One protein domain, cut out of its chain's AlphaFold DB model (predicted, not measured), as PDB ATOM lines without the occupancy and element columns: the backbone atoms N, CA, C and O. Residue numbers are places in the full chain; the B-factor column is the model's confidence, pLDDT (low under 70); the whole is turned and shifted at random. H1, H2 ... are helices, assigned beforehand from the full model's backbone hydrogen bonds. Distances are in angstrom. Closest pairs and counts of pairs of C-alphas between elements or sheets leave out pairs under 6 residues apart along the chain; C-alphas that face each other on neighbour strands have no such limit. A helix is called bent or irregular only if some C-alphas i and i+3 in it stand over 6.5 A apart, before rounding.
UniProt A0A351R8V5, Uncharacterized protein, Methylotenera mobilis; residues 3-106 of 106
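Overview. This is residues 3 to 106 of the 106 residues of an uncharacterized protein of Methylotenera mobilis (UniProt A0A351R8V5). Two helical hairpins, H2 with H3 and H4 with H5, are joined where H2 packs aslant on H4, the helix nearest the middle. H4 and H5 make a V that meets near their link; the short H6 bridges its open end by touching both legs, and the short H1 packs on H5, while H3 packs on H2 at the other side of the domain. The printed part has 104 residues with six named helices, H1 to H6 in order along the chain, and no named strand: it is all helix. It is compact, with a radius of gyration of the C-alphas of 13.4 A, and the C-alphas span 37 by 33 by 22 A.

Arrangement. H1, residues 3 to 8, touches H5, residues 77 to 97, at a shallow tilt of 31 degrees, opposite ways. The closest C-alphas are those of Leu 3 and Ala 87, 5.1 A apart, and H5 touches H1 with residues 83 to 91 alone. H1 is close to but not clearly touching H2, residues 13 to 30; the C-alphas of Trp 8 and Glu 16 come closest, at 7.1 A. H2 forms a helical hairpin with H3, residues 34 to 45, at a shallow tilt of 10 degrees. They touch through residues 20 to 28 of H2, and the C-alphas of Leu 24 and Lys 41 are closest, at 6.6 A. H2 also touches H4, residues 57 to 75, at a steep tilt of 39 degrees, opposite ways, with the C-alphas of Ile 19 and Ala 70 closest, at 5.9 A. H4 and H5 form the second helical hairpin, at a shallow tilt of 34.7 degrees, only just short of steep. Residues 68 to 72 of H4 touch residues 77 to 84 of H5, and the closest C-alphas are those of Leu 71 and Ala 80, 5.1 A apart. H6, residues 102 to 105, touches H4, with the C-alphas of Gln 61 and Leu 105 closest, at 4.9 A. H6 and H5 only just touch, with 3 pairs of C-alphas within 8 A; those of Ala 95 and Leu 102 are closest, at 6.7 A. H3 is apart from H1, H4, H5 and H6. In H1, H3 and H4 every O i to N i+4 pair is within hydrogen-bond range; in H2 it is 11 of 14 and in H5 14 of 17, and H6 is too short for such a pair.

Along the chain. H1 begins at C-alpha 3, at (37.102, 47.098, 14.934). H2 is 25.5 A long from first to last C-alpha, with a kink of 28 degrees near residue 24; it is only just irregular, C-alphas 25 and 28 being 6.8 A apart. H3 is 16.3 A long. H4 is 26.3 A long and begins at C-alpha 57, at (21.331, 54.067, 8.508). H5, the longest helix with 21 residues, is 30.3 A long and has a kink of 39 degrees near residue 91; it is irregular, with C-alphas 90 and 93 at 7.0 A. H6 ends at C-alpha 105, at (24.484, 54.288, 14.640).

Size, cuts and confidence. The two C-alphas farthest apart are those of Ala 14 and Gln 99, at 37.0 A. The printed part has no cut and ends at Leu 106, the chain's last residue. The link from H3 to H4, 11 residues, is long; the other four links are tight. The mean pLDDT of the printed part is 75.1, and 28 residues are under 70: residues 3 to 14, 47 to 53, 93 to 98, residue 102, and residues 105 to 106.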
ATOM      1  N   LEU A   3      38.167  47.562  14.035       47.66
ATOM      2  CA  LEU A   3      37.102  47.098  14.934       47.66
ATOM      3  C   LEU A   3      36.971  45.599  15.016       47.66
ATOM      4  O   LEU A   3      37.078  45.025  16.089       47.66
ATOM      5  N   SER A   4      36.713  44.992  13.860       52.59
ATOM      6  CA  SER A   4      36.461  43.569  13.763       52.59
ATOM      7  C   SER A   4      37.698  42.821  14.244       52.59
ATOM      8  O   SER A   4      37.606  42.042  15.179       52.59
ATOM      9  N   GLY A   5      38.881  43.149  13.717       52.56
ATOM     10  CA  GLY A   5      40.139  42.512  14.123       52.56
ATOM     11  C   GLY A   5      40.459  42.606  15.624       52.56
ATOM     12  O   GLY A   5      40.912  41.623  16.205       52.56
ATOM     13  N   ALA A   6      40.203  43.748  16.274       55.16
ATOM     14  CA  ALA A   6      40.422  43.900  17.715       55.16
ATOM     15  C   ALA A   6      39.372  43.159  18.561       55.16
ATOM     16  O   ALA A   6      39.721  42.607  19.604       55.16
ATOM     17  N   LEU A   7      38.113  43.102  18.103       56.53
ATOM     18  CA  LEU A   7      37.048  42.350  18.769       56.53
ATOM     19  C   LEU A   7      37.341  40.842  18.754       56.53
ATOM     20  O   LEU A   7      37.164  40.181  19.771       56.53
ATOM     21  N   TRP A   8      37.819  40.311  17.623       58.31
ATOM     22  CA  TRP A   8      37.999  38.868  17.417       58.31
ATOM     23  C   TRP A   8      39.242  38.286  18.108       58.31
ATOM     24  O   TRP A   8      39.228  37.122  18.484       58.31
ATOM     25  N   ASN A   9      40.287  39.079  18.372       57.06
ATOM     26  CA  ASN A   9      41.483  38.603  19.094       57.06
ATOM     27  C   ASN A   9      41.244  38.307  20.592       57.06
ATOM     28  O   ASN A   9      42.090  37.688  21.234       57.06
ATOM     29  N   ALA A  10      40.126  38.762  21.167       54.81
ATOM     30  CA  ALA A  10      39.772  38.556  22.578       54.81
ATOM     31  C   ALA A  10      38.767  37.407  22.799       54.81
ATOM     32  O   ALA A  10      38.271  37.225  23.917       54.81
ATOM     33  N   VAL A  11      38.436  36.678  21.731       61.62
ATOM     34  CA  VAL A  11      37.374  35.673  21.664       61.62
ATOM     35  C   VAL A  11      37.995  34.357  21.206       61.62
ATOM     36  O   VAL A  11      38.712  34.336  20.211       61.62
ATOM     37  N   ASP A  12      37.754  33.258  21.922       65.69
ATOM     38  CA  ASP A  12      38.173  31.945  21.436       65.69
ATOM     39  C   ASP A  12      37.360  31.549  20.187       65.69
ATOM     40  O   ASP A  12      36.207  31.949  20.013       65.69
ATOM     41  N   GLU A  13      37.968  30.756  19.307       66.50
ATOM     42  CA  GLU A  13      37.422  30.429  17.982       66.50
ATOM     43  C   GLU A  13      36.039  29.737  18.047       66.50
ATOM     44  O   GLU A  13      35.209  29.895  17.146       66.50
ATOM     45  N   ALA A  14      35.741  29.016  19.137       68.62
ATOM     46  CA  ALA A  14      34.449  28.361  19.343       68.62
ATOM     47  C   ALA A  14      33.346  29.361  19.730       68.62
ATOM     48  O   ALA A  14      32.214  29.273  19.234       68.62
ATOM     49  N   THR A  15      33.675  30.343  20.569       72.31
ATOM     50  CA  THR A  15      32.765  31.435  20.928       72.31
ATOM     51  C   THR A  15      32.540  32.388  19.748       72.31
ATOM     52  O   THR A  15      31.403  32.792  19.506       72.31
ATOM     53  N   GLU A  16      33.568  32.674  18.937       74.06
ATOM     54  CA  GLU A  16      33.434  33.452  17.690       74.06
ATOM     55  C   GLU A  16      32.415  32.799  16.751       74.06
ATOM     56  O   GLU A  16      31.462  33.444  16.304       74.06
ATOM     57  N   LYS A  17      32.564  31.494  16.506       78.06
ATOM     58  CA  LYS A  17      31.651  30.749  15.636       78.06
ATOM     59  C   LYS A  17      30.218  30.757  16.165       78.06
ATOM     60  O   LYS A  17      29.286  30.892  15.380       78.06
ATOM     61  N   SER A  18      30.042  30.657  17.481       83.06
ATOM     62  CA  SER A  18      28.724  30.680  18.125       83.06
ATOM     63  C   SER A  18      28.035  32.044  17.990       83.06
ATOM     64  O   SER A  18      26.852  32.104  17.657       83.06
ATOM     65  N   ILE A  19      28.784  33.139  18.158       79.75
ATOM     66  CA  ILE A  19      28.295  34.511  17.942       79.75
ATOM     67  C   ILE A  19      27.894  34.713  16.479       79.75
ATOM     68  O   ILE A  19      26.809  35.226  16.200       79.75
ATOM     69  N   ILE A  20      28.734  34.276  15.536       81.56
ATOM     70  CA  ILE A  20      28.433  34.371  14.103       81.56
ATOM     71  C   ILE A  20      27.172  33.563  13.774       81.56
ATOM     72  O   ILE A  20      26.255  34.102  13.161       81.56
ATOM     73  N   ASP A  21      27.064  32.316  14.235       84.69
ATOM     74  CA  ASP A  21      25.875  31.481  14.037       84.69
ATOM     75  C   ASP A  21      24.606  32.145  14.588       84.69
ATOM     76  O   ASP A  21      23.561  32.135  13.929       84.69
ATOM     77  N   PHE A  22      24.686  32.758  15.773       84.69
ATOM     78  CA  PHE A  22      23.575  33.497  16.365       84.69
ATOM     79  C   PHE A  22      23.144  34.667  15.474       84.69
ATOM     80  O   PHE A  22      21.954  34.813  15.172       84.69
ATOM     81  N   ILE A  23      24.094  35.476  15.002       84.31
ATOM     82  CA  ILE A  23      23.809  36.610  14.117       84.31
ATOM     83  C   ILE A  23      23.205  36.116  12.797       84.31
ATOM     84  O   ILE A  23      22.201  36.659  12.335       84.31
ATOM     85  N   LEU A  24      23.755  35.049  12.208       84.56
ATOM     86  CA  LEU A  24      23.281  34.494  10.941       84.56
ATOM     87  C   LEU A  24      21.848  33.949  11.030       84.56
ATOM     88  O   LEU A  24      21.078  34.098  10.077       84.56
ATOM     89  N   ARG A  25      21.470  33.353  12.167       85.50
ATOM     90  CA  ARG A  25      20.097  32.879  12.425       85.50
ATOM     91  C   ARG A  25      19.110  34.030  12.588       85.50
ATOM     92  O   ARG A  25      17.985  33.937  12.108       85.50
ATOM     93  N   ASN A  26      19.545  35.118  13.218       84.25
ATOM     94  CA  ASN A  26      18.711  36.283  13.506       84.25
ATOM     95  C   ASN A  26      18.738  37.354  12.398       84.25
ATOM     96  O   ASN A  26      17.970  38.312  12.444       84.25
ATOM     97  N   LEU A  27      19.561  37.186  11.355       80.38
ATOM     98  CA  LEU A  27      19.611  38.073  10.182       80.38
ATOM     99  C   LEU A  27      18.255  38.218   9.481       80.38
ATOM    100  O   LEU A  27      17.965  39.258   8.888       80.38
ATOM    101  N   THR A  28      17.416  37.186   9.547       74.94
ATOM    102  CA  THR A  28      16.055  37.190   8.994       74.94
ATOM    103  C   THR A  28      15.165  38.251   9.654       74.94
ATOM    104  O   THR A  28      14.270  38.787   9.000       74.94
ATOM    105  N   HIS A  29      15.451  38.643  10.901       76.81
ATOM    106  CA  HIS A  29      14.711  39.679  11.627       76.81
ATOM    107  C   HIS A  29      15.024  41.100  11.135       76.81
ATOM    108  O   HIS A  29      14.246  42.024  11.373       76.81
ATOM    109  N   LEU A  30      16.115  41.285  10.384       72.75
ATOM    110  CA  LEU A  30      16.503  42.584   9.829       72.75
ATOM    111  C   LEU A  30      15.657  43.007   8.611       72.75
ATOM    112  O   LEU A  30      15.835  44.118   8.118       72.75
ATOM    113  N   LYS A  31      14.719  42.162   8.146       76.00
ATOM    114  CA  LYS A  31      13.861  42.398   6.962       76.00
ATOM    115  C   LYS A  31      14.657  42.805   5.709       76.00
ATOM    116  O   LYS A  31      14.199  43.602   4.896       76.00
ATOM    117  N   LEU A  32      15.861  42.258   5.567       78.75
ATOM    118  CA  LEU A  32      16.729  42.495   4.416       78.75
ATOM    119  C   LEU A  32      16.214  41.744   3.195       78.75
ATOM    120  O   LEU A  32      15.678  40.640   3.316       78.75
ATOM    121  N   ASN A  33      16.453  42.289   2.004       81.19
ATOM    122  CA  ASN A  33      16.229  41.512   0.791       81.19
ATOM    123  C   ASN A  33      17.260  40.366   0.675       81.19
ATOM    124  O   ASN A  33      18.330  40.399   1.289       81.19
ATOM    125  N   ALA A  34      16.954  39.345  -0.131       79.50
ATOM    126  CA  ALA A  34      17.781  38.138  -0.231       79.50
ATOM    127  C   ALA A  34      19.243  38.432  -0.621       79.50
ATOM    128  O   ALA A  34      20.166  37.831  -0.076       79.50
ATOM    129  N   LYS A  35      19.464  39.409  -1.511       81.38
ATOM    130  CA  LYS A  35      20.802  39.814  -1.968       81.38
ATOM    131  C   LYS A  35      21.609  40.488  -0.856       81.38
ATOM    132  O   LYS A  35      22.796  40.220  -0.704       81.38
ATOM    133  N   GLN A  36      20.968  41.355  -0.080       79.62
ATOM    134  CA  GLN A  36      21.562  42.024   1.075       79.62
ATOM    135  C   GLN A  36      21.889  41.031   2.190       79.62
ATOM    136  O   GLN A  36      22.995  41.058   2.721       79.62
ATOM    137  N   SER A  37      20.959  40.119   2.495       81.38
ATOM    138  CA  SER A  37      21.187  39.058   3.475       81.38
ATOM    139  C   SER A  37      22.375  38.188   3.064       81.38
ATOM    140  O   SER A  37      23.284  38.007   3.866       81.38
ATOM    141  N   GLN A  38      22.431  37.739   1.804       82.38
ATOM    142  CA  GLN A  38      23.542  36.923   1.311       82.38
ATOM    143  C   GLN A  38      24.885  37.646   1.435       82.38
ATOM    144  O   GLN A  38      25.830  37.076   1.962       82.38
ATOM    145  N   LYS A  39      24.954  38.925   1.056       80.69
ATOM    146  CA  LYS A  39      26.184  39.710   1.200       80.69
ATOM    147  C   LYS A  39      26.651  39.829   2.652       80.69
ATOM    148  O   LYS A  39      27.845  39.718   2.901       80.69
ATOM    149  N   ILE A  40      25.743  40.040   3.608       80.25
ATOM    150  CA  ILE A  40      26.112  40.077   5.033       80.25
ATOM    151  C   ILE A  40      26.602  38.703   5.501       80.25
ATOM    152  O   ILE A  40      27.606  38.633   6.205       80.25
ATOM    153  N   LYS A  41      25.941  37.613   5.087       82.19
ATOM    154  CA  LYS A  41      26.392  36.247   5.397       82.19
ATOM    155  C   LYS A  41      27.799  36.001   4.860       82.19
ATOM    156  O   LYS A  41      28.668  35.570   5.612       82.19
ATOM    157  N   ASP A  42      28.029  36.340   3.596       81.06
ATOM    158  CA  ASP A  42      29.332  36.203   2.955       81.06
ATOM    159  C   ASP A  42      30.382  37.035   3.689       81.06
ATOM    160  O   ASP A  42      31.486  36.551   3.902       81.06
ATOM    161  N   TRP A  43      30.049  38.246   4.145       81.25
ATOM    162  CA  TRP A  43      30.957  39.098   4.917       81.25
ATOM    163  C   TRP A  43      31.371  38.481   6.259       81.25
ATOM    164  O   TRP A  43      32.564  38.450   6.558       81.25
ATOM    165  N   PHE A  44      30.422  37.923   7.020       77.56
ATOM    166  CA  PHE A  44      30.727  37.202   8.261       77.56
ATOM    167  C   PHE A  44      31.583  35.953   8.014       77.56
ATOM    168  O   PHE A  44      32.536  35.707   8.747       77.56
ATOM    169  N   ILE A  45      31.278  35.180   6.966       77.12
ATOM    170  CA  ILE A  45      31.978  33.922   6.651       77.12
ATOM    171  C   ILE A  45      33.388  34.182   6.111       77.12
ATOM    172  O   ILE A  45      34.346  33.528   6.516       77.12
ATOM    173  N   SER A  46      33.530  35.138   5.192       71.56
ATOM    174  CA  SER A  46      34.803  35.440   4.525       71.56
ATOM    175  C   SER A  46      35.766  36.254   5.390       71.56
ATOM    176  O   SER A  46      36.865  36.564   4.931       71.56
ATOM    177  N   ARG A  47      35.361  36.624   6.618       65.75
ATOM    178  CA  ARG A  47      36.087  37.551   7.504       65.75
ATOM    179  C   ARG A  47      36.539  38.811   6.753       65.75
ATOM    180  O   ARG A  47      37.601  39.371   7.027       65.75
ATOM    181  N   ASN A  48      35.763  39.225   5.750       62.00
ATOM    182  CA  ASN A  48      36.205  40.245   4.818       62.00
ATOM    183  C   ASN A  48      36.255  41.593   5.534       62.00
ATOM    184  O   ASN A  48      35.370  41.968   6.300       62.00
ATOM    185  N   ILE A  49      37.329  42.333   5.300       60.84
ATOM    186  CA  ILE A  49      37.616  43.562   6.031       60.84
ATOM    187  C   ILE A  49      36.701  44.700   5.548       60.84
ATOM    188  O   ILE A  49      36.402  45.626   6.305       60.84
ATOM    189  N   ALA A  50      36.221  44.619   4.304       66.12
ATOM    190  CA  ALA A  50      35.334  45.605   3.706       66.12
ATOM    191  C   ALA A  50      33.868  45.173   3.812       66.12
ATOM    192  O   ALA A  50      33.476  44.101   3.349       66.12
ATOM    193  N   PHE A  51      33.049  46.038   4.405       69.62
ATOM    194  CA  PHE A  51      31.618  45.815   4.530       69.62
ATOM    195  C   PHE A  51      30.932  45.924   3.146       69.62
ATOM    196  O   PHE A  51      31.170  46.884   2.414       69.62
ATOM    197  N   PRO A  52      30.099  44.950   2.733       64.62
ATOM    198  CA  PRO A  52      29.813  44.681   1.315       64.62
ATOM    199  C   PRO A  52      28.684  45.526   0.689       64.62
ATOM    200  O   PRO A  52      28.272  45.251  -0.451       64.62
ATOM    201  N   CYS A  53      28.113  46.493   1.420       65.62
ATOM    202  CA  CYS A  53      26.960  47.292   0.982       65.62
ATOM    203  C   CYS A  53      26.917  48.693   1.602       65.62
ATOM    204  O   CYS A  53      27.146  48.846   2.799       65.62
ATOM    205  N   ASN A  54      26.443  49.667   0.818       70.81
ATOM    206  CA  ASN A  54      25.853  50.897   1.349       70.81
ATOM    207  C   ASN A  54      24.433  50.574   1.825       70.81
ATOM    208  O   ASN A  54      23.497  50.538   1.026       70.81
ATOM    209  N   PHE A  55      24.289  50.257   3.108       74.69
ATOM    210  CA  PHE A  55      22.978  50.150   3.740       74.69
ATOM    211  C   PHE A  55      22.484  51.517   4.199       74.69
ATOM    212  O   PHE A  55      23.273  52.399   4.522       74.69
ATOM    213  N   GLU A  56      21.164  51.663   4.270       79.19
ATOM    214  CA  GLU A  56      20.550  52.780   4.978       79.19
ATOM    215  C   GLU A  56      20.922  52.736   6.464       79.19
ATOM    216  O   GLU A  56      21.070  51.655   7.046       79.19
ATOM    217  N   LEU A  57      20.994  53.909   7.093       78.00
ATOM    218  CA  LEU A  57      21.331  54.067   8.508       78.00
ATOM    219  C   LEU A  57      20.496  53.150   9.416       78.00
ATOM    220  O   LEU A  57      21.046  52.423  10.238       78.00
ATOM    221  N   ALA A  58      19.181  53.086   9.188       77.75
ATOM    222  CA  ALA A  58      18.266  52.245   9.961       77.75
ATOM    223  C   ALA A  58      18.598  50.744   9.882       77.75
ATOM    224  O   ALA A  58      18.300  49.976  10.796       77.75
ATOM    225  N   THR A  59      19.199  50.295   8.781       78.69
ATOM    226  CA  THR A  59      19.641  48.906   8.628       78.69
ATOM    227  C   THR A  59      20.960  48.664   9.360       78.69
ATOM    228  O   THR A  59      21.120  47.622   9.997       78.69
ATOM    229  N   LEU A  60      21.878  49.632   9.315       79.62
ATOM    230  CA  LEU A  60      23.144  49.575  10.048       79.62
ATOM    231  C   LEU A  60      22.915  49.560  11.565       79.62
ATOM    232  O   LEU A  60      23.461  48.691  12.237       79.62
ATOM    233  N   GLN A  61      22.035  50.424  12.081       81.69
ATOM    234  CA  GLN A  61      21.628  50.439  13.492       81.69
ATOM    235  C   GLN A  61      21.109  49.073  13.950       81.69
ATOM    236  O   GLN A  61      21.546  48.528  14.959       81.69
ATOM    237  N   LYS A  62      20.203  48.454  13.180       83.25
ATOM    238  CA  LYS A  62      19.673  47.132  13.543       83.25
ATOM    239  C   LYS A  62      20.741  46.042  13.505       83.25
ATOM    240  O   LYS A  62      20.696  45.126  14.322       83.25
ATOM    241  N   LEU A  63      21.686  46.118  12.566       82.19
ATOM    242  CA  LEU A  63      22.803  45.180  12.510       82.19
ATOM    243  C   LEU A  63      23.718  45.339  13.734       82.19
ATOM    244  O   LEU A  63      24.120  44.331  14.311       82.19
ATOM    245  N   ILE A  64      24.004  46.572  14.156       83.38
ATOM    246  CA  ILE A  64      24.778  46.865  15.371       83.38
ATOM    247  C   ILE A  64      24.043  46.353  16.607       83.38
ATOM    248  O   ILE A  64      24.633  45.608  17.384       83.38
ATOM    249  N   ASN A  65      22.744  46.627  16.732       85.38
ATOM    250  CA  ASN A  65      21.924  46.107  17.827       85.38
ATOM    251  C   ASN A  65      21.921  44.579  17.870       85.38
ATOM    252  O   ASN A  65      22.022  43.992  18.943       85.38
ATOM    253  N   LEU A  66      21.857  43.911  16.715       86.56
ATOM    254  CA  LEU A  66      21.926  42.455  16.669       86.56
ATOM    255  C   LEU A  66      23.289  41.925  17.140       86.56
ATOM    256  O   LEU A  66      23.341  40.935  17.869       86.56
ATOM    257  N   ASN A  67      24.382  42.588  16.756       83.44
ATOM    258  CA  ASN A  67      25.716  42.252  17.253       83.44
ATOM    259  C   ASN A  67      25.817  42.493  18.764       83.44
ATOM    260  O   ASN A  67      26.354  41.648  19.472       83.44
ATOM    261  N   TYR A  68      25.262  43.595  19.267       85.00
ATOM    262  CA  TYR A  68      25.237  43.903  20.694       85.00
ATOM    263  C   TYR A  68      24.475  42.845  21.496       85.00
ATOM    264  O   TYR A  68      25.003  42.336  22.478       85.00
ATOM    265  N   ILE A  69      23.283  42.439  21.042       87.75
ATOM    266  CA  ILE A  69      22.507  41.360  21.674       87.75
ATOM    267  C   ILE A  69      23.322  40.067  21.705       87.75
ATOM    268  O   ILE A  69      23.432  39.445  22.757       87.75
ATOM    269  N   ALA A  70      23.950  39.687  20.588       85.44
ATOM    270  CA  ALA A  70      24.796  38.499  20.548       85.44
ATOM    271  C   ALA A  70      25.944  38.595  21.570       85.44
ATOM    272  O   ALA A  70      26.173  37.667  22.339       85.44
ATOM    273  N   LEU A  71      26.636  39.734  21.639       82.56
ATOM    274  CA  LEU A  71      27.696  39.949  22.624       82.56
ATOM    275  C   LEU A  71      27.171  39.869  24.062       82.56
ATOM    276  O   LEU A  71      27.834  39.267  24.905       82.56
ATOM    277  N   CYS A  72      25.993  40.421  24.346       86.38
ATOM    278  CA  CYS A  72      25.361  40.328  25.659       86.38
ATOM    279  C   CYS A  72      25.076  38.877  26.054       86.38
ATOM    280  O   CYS A  72      25.358  38.515  27.194       86.38
ATOM    281  N   GLU A  73      24.600  38.038  25.131       86.81
ATOM    282  CA  GLU A  73      24.303  36.638  25.459       86.81
ATOM    283  C   GLU A  73      25.547  35.795  25.730       86.81
ATOM    284  O   GLU A  73      25.528  34.927  26.602       86.81
ATOM    285  N   TYR A  74      26.649  36.045  25.019       83.50
ATOM    286  CA  TYR A  74      27.866  35.242  25.178       83.50
ATOM    287  C   TYR A  74      28.850  35.804  26.214       83.50
ATOM    288  O   TYR A  74      29.578  35.041  26.846       83.50
ATOM    289  N   TYR A  75      28.889  37.122  26.407       80.62
ATOM    290  CA  TYR A  75      29.868  37.791  27.273       80.62
ATOM    291  C   TYR A  75      29.264  38.563  28.444       80.62
ATOM    292  O   TYR A  75      30.009  39.030  29.312       80.62
ATOM    293  N   GLY A  76      27.943  38.698  28.485       84.50
ATOM    294  CA  GLY A  76      27.254  39.563  29.426       84.50
ATOM    295  C   GLY A  76      27.308  41.043  29.021       84.50
ATOM    296  O   GLY A  76      28.206  41.480  28.290       84.50
ATOM    297  N   PRO A  77      26.372  41.853  29.542       83.88
ATOM    298  CA  PRO A  77      26.175  43.239  29.115       83.88
ATOM    299  C   PRO A  77      27.390  44.129  29.388       83.88
ATOM    300  O   PRO A  77      27.753  44.947  28.554       83.88
ATOM    301  N   VAL A  78      28.093  43.923  30.508       84.75
ATOM    302  CA  VAL A  78      29.260  44.745  30.883       84.75
ATOM    303  C   VAL A  78      30.400  44.608  29.869       84.75
ATOM    304  O   VAL A  78      31.034  45.593  29.488       84.75
ATOM    305  N   LYS A  79      30.686  43.379  29.425       79.12
ATOM    306  CA  LYS A  79      31.761  43.132  28.458       79.12
ATOM    307  C   LYS A  79      31.314  43.492  27.040       79.12
ATOM    308  O   LYS A  79      32.138  44.004  26.287       79.12
ATOM    309  N   ALA A  80      30.037  43.305  26.706       83.56
ATOM    310  CA  ALA A  80      29.457  43.773  25.450       83.56
ATOM    311  C   ALA A  80      29.574  45.300  25.294       83.56
ATOM    312  O   ALA A  80      30.088  45.760  24.278       83.56
ATOM    313  N   ASP A  81      29.215  46.071  26.325       83.56
ATOM    314  CA  ASP A  81      29.361  47.536  26.349       83.56
ATOM    315  C   ASP A  81      30.811  47.966  26.149       83.56
ATOM    316  O   ASP A  81      31.108  48.842  25.337       83.56
ATOM    317  N   LYS A  82      31.745  47.314  26.853       81.31
ATOM    318  CA  LYS A  82      33.172  47.613  26.714       81.31
ATOM    319  C   LYS A  82      33.661  47.363  25.287       81.31
ATOM    320  O   LYS A  82      34.386  48.194  24.744       81.31
ATOM    321  N   LEU A  83      33.265  46.242  24.686       78.56
ATOM    322  CA  LEU A  83      33.623  45.895  23.311       78.56
ATOM    323  C   LEU A  83      33.004  46.873  22.306       78.56
ATOM    324  O   LEU A  83      33.699  47.299  21.387       78.56
ATOM    325  N   LEU A  84      31.746  47.279  22.504       80.81
ATOM    326  CA  LEU A  84      31.073  48.267  21.661       80.81
ATOM    327  C   LEU A  84      31.719  49.655  21.779       80.81
ATOM    328  O   LEU A  84      31.954  50.308  20.770       80.81
ATOM    329  N   SER A  85      32.075  50.093  22.987       77.75
ATOM    330  CA  SER A  85      32.763  51.372  23.202       77.75
ATOM    331  C   SER A  85      34.156  51.388  22.563       77.75
ATOM    332  O   SER A  85      34.499  52.326  21.842       77.75
ATOM    333  N   GLN A  86      34.944  50.328  22.767       77.44
ATOM    334  CA  GLN A  86      36.253  50.163  22.122       77.44
ATOM    335  C   GLN A  86      36.132  50.158  20.601       77.44
ATOM    336  O   GLN A  86      36.967  50.735  19.901       77.44
ATOM    337  N   ALA A  87      35.075  49.519  20.109       73.88
ATOM    338  CA  ALA A  87      34.717  49.531  18.718       73.88
ATOM    339  C   ALA A  87      34.456  50.975  18.249       73.88
ATOM    340  O   ALA A  87      35.225  51.514  17.464       73.88
ATOM    341  N   THR A  88      33.468  51.678  18.786       77.44
ATOM    342  CA  THR A  88      33.158  53.058  18.375       77.44
ATOM    343  C   THR A  88      34.393  53.970  18.365       77.44
ATOM    344  O   THR A  88      34.657  54.620  17.352       77.44
ATOM    345  N   HIS A  89      35.229  53.923  19.406       74.62
ATOM    346  CA  HIS A  89      36.456  54.723  19.474       74.62
ATOM    347  C   HIS A  89      37.469  54.421  18.362       74.62
ATOM    348  O   HIS A  89      38.091  55.339  17.828       74.62
ATOM    349  N   ALA A  90      37.654  53.158  17.963       70.88
ATOM    350  CA  ALA A  90      38.654  52.833  16.942       70.88
ATOM    351  C   ALA A  90      38.209  53.182  15.507       70.88
ATOM    352  O   ALA A  90      39.036  53.160  14.592       70.88
ATOM    353  N   VAL A  91      36.927  53.502  15.286       71.19
ATOM    354  CA  VAL A  91      36.417  54.025  14.002       71.19
ATOM    355  C   VAL A  91      36.092  55.514  14.037       71.19
ATOM    356  O   VAL A  91      35.889  56.093  12.977       71.19
ATOM    357  N   GLU A  92      36.113  56.149  15.206       72.38
ATOM    358  CA  GLU A  92      35.809  57.571  15.405       72.38
ATOM    359  C   GLU A  92      36.645  58.492  14.515       72.38
ATOM    360  O   GLU A  92      36.104  59.328  13.790       72.38
ATOM    361  N   ALA A  93      37.959  58.259  14.464       67.94
ATOM    362  CA  ALA A  93      38.868  59.027  13.616       67.94
ATOM    363  C   ALA A  93      38.583  58.867  12.109       67.94
ATOM    364  O   ALA A  93      38.807  59.797  11.336       67.94
ATOM    365  N   GLU A  94      38.096  57.699  11.682       66.81
ATOM    366  CA  GLU A  94      37.760  57.431  10.281       66.81
ATOM    367  C   GLU A  94      36.374  57.983   9.923       66.81
ATOM    368  O   GLU A  94      36.193  58.576   8.864       66.81
ATOM    369  N   ALA A  95      35.407  57.874  10.832       66.69
ATOM    370  CA  ALA A  95      34.070  58.424  10.648       66.69
ATOM    371  C   ALA A  95      34.086  59.958  10.569       66.69
ATOM    372  O   ALA A  95      33.455  60.533   9.683       66.69
ATOM    373  N   ALA A  96      34.897  60.615  11.408       69.50
ATOM    374  CA  ALA A  96      35.102  62.062  11.358       69.50
ATOM    375  C   ALA A  96      35.659  62.527   9.999       69.50
ATOM    376  O   ALA A  96      35.228  63.551   9.467       69.50
ATOM    377  N   ARG A  97      36.571  61.753   9.391       69.81
ATOM    378  CA  ARG A  97      37.100  62.029   8.040       69.81
ATOM    379  C   ARG A  97      36.043  61.886   6.951       69.81
ATOM    380  O   ARG A  97      36.107  62.597   5.954       69.81
ATOM    381  N   GLN A  98      35.077  60.995   7.146       68.56
ATOM    382  CA  GLN A  98      33.977  60.753   6.214       68.56
ATOM    383  C   GLN A  98      32.741  61.624   6.499       68.56
ATOM    384  O   GLN A  98      31.708  61.422   5.866       68.56
ATOM    385  N   GLN A  99      32.835  62.586   7.434       70.25
ATOM    386  CA  GLN A  99      31.706  63.400   7.917       70.25
ATOM    387  C   GLN A  99      30.502  62.552   8.357       70.25
ATOM    388  O   GLN A  99      29.351  62.973   8.266       70.25
ATOM    389  N   PHE A 100      30.773  61.337   8.825       70.88
ATOM    390  CA  PHE A 100      29.768  60.402   9.285       70.88
ATOM    391  C   PHE A 100      29.671  60.486  10.808       70.88
ATOM    392  O   PHE A 100      30.671  60.315  11.508       70.88
ATOM    393  N   ASN A 101      28.475  60.745  11.334       73.06
ATOM    394  CA  ASN A 101      28.265  60.807  12.772       73.06
ATOM    395  C   ASN A 101      28.003  59.400  13.328       73.06
ATOM    396  O   ASN A 101      26.951  58.811  13.097       73.06
ATOM    397  N   LEU A 102      28.965  58.845  14.071       67.81
ATOM    398  CA  LEU A 102      28.834  57.508  14.663       67.81
ATOM    399  C   LEU A 102      27.721  57.412  15.703       67.81
ATOM    400  O   LEU A 102      27.199  56.323  15.912       67.81
ATOM    401  N   HIS A 103      27.346  58.527  16.331       72.31
ATOM    402  CA  HIS A 103      26.228  58.539  17.272       72.31
ATOM    403  C   HIS A 103      24.896  58.248  16.584       72.31
ATOM    404  O   HIS A 103      23.976  57.789  17.241       72.31
ATOM    405  N   ASP A 104      24.800  58.432  15.266       71.44
ATOM    406  CA  ASP A 104      23.599  58.065  14.522       71.44
ATOM    407  C   ASP A 104      23.455  56.537  14.383       71.44
ATOM    408  O   ASP A 104      22.411  56.053  13.952       71.44
ATOM    409  N   LEU A 105      24.489  55.753  14.713       66.75
ATOM    410  CA  LEU A 105      24.484  54.288  14.640       66.75
ATOM    411  C   LEU A 105      24.158  53.580  15.964       66.75
ATOM    412  O   LEU A 105      23.919  52.369  15.931       66.75
ATOM    413  N   LEU A 106      24.180  54.309  17.082       67.69
ATOM    414  CA  LEU A 106      23.952  53.816  18.445       67.69
ATOM    415  C   LEU A 106      22.590  54.298  18.956       67.69
ATOM    416  O   LEU A 106      21.903  53.488  19.613       67.69
TER     417      LEU A 106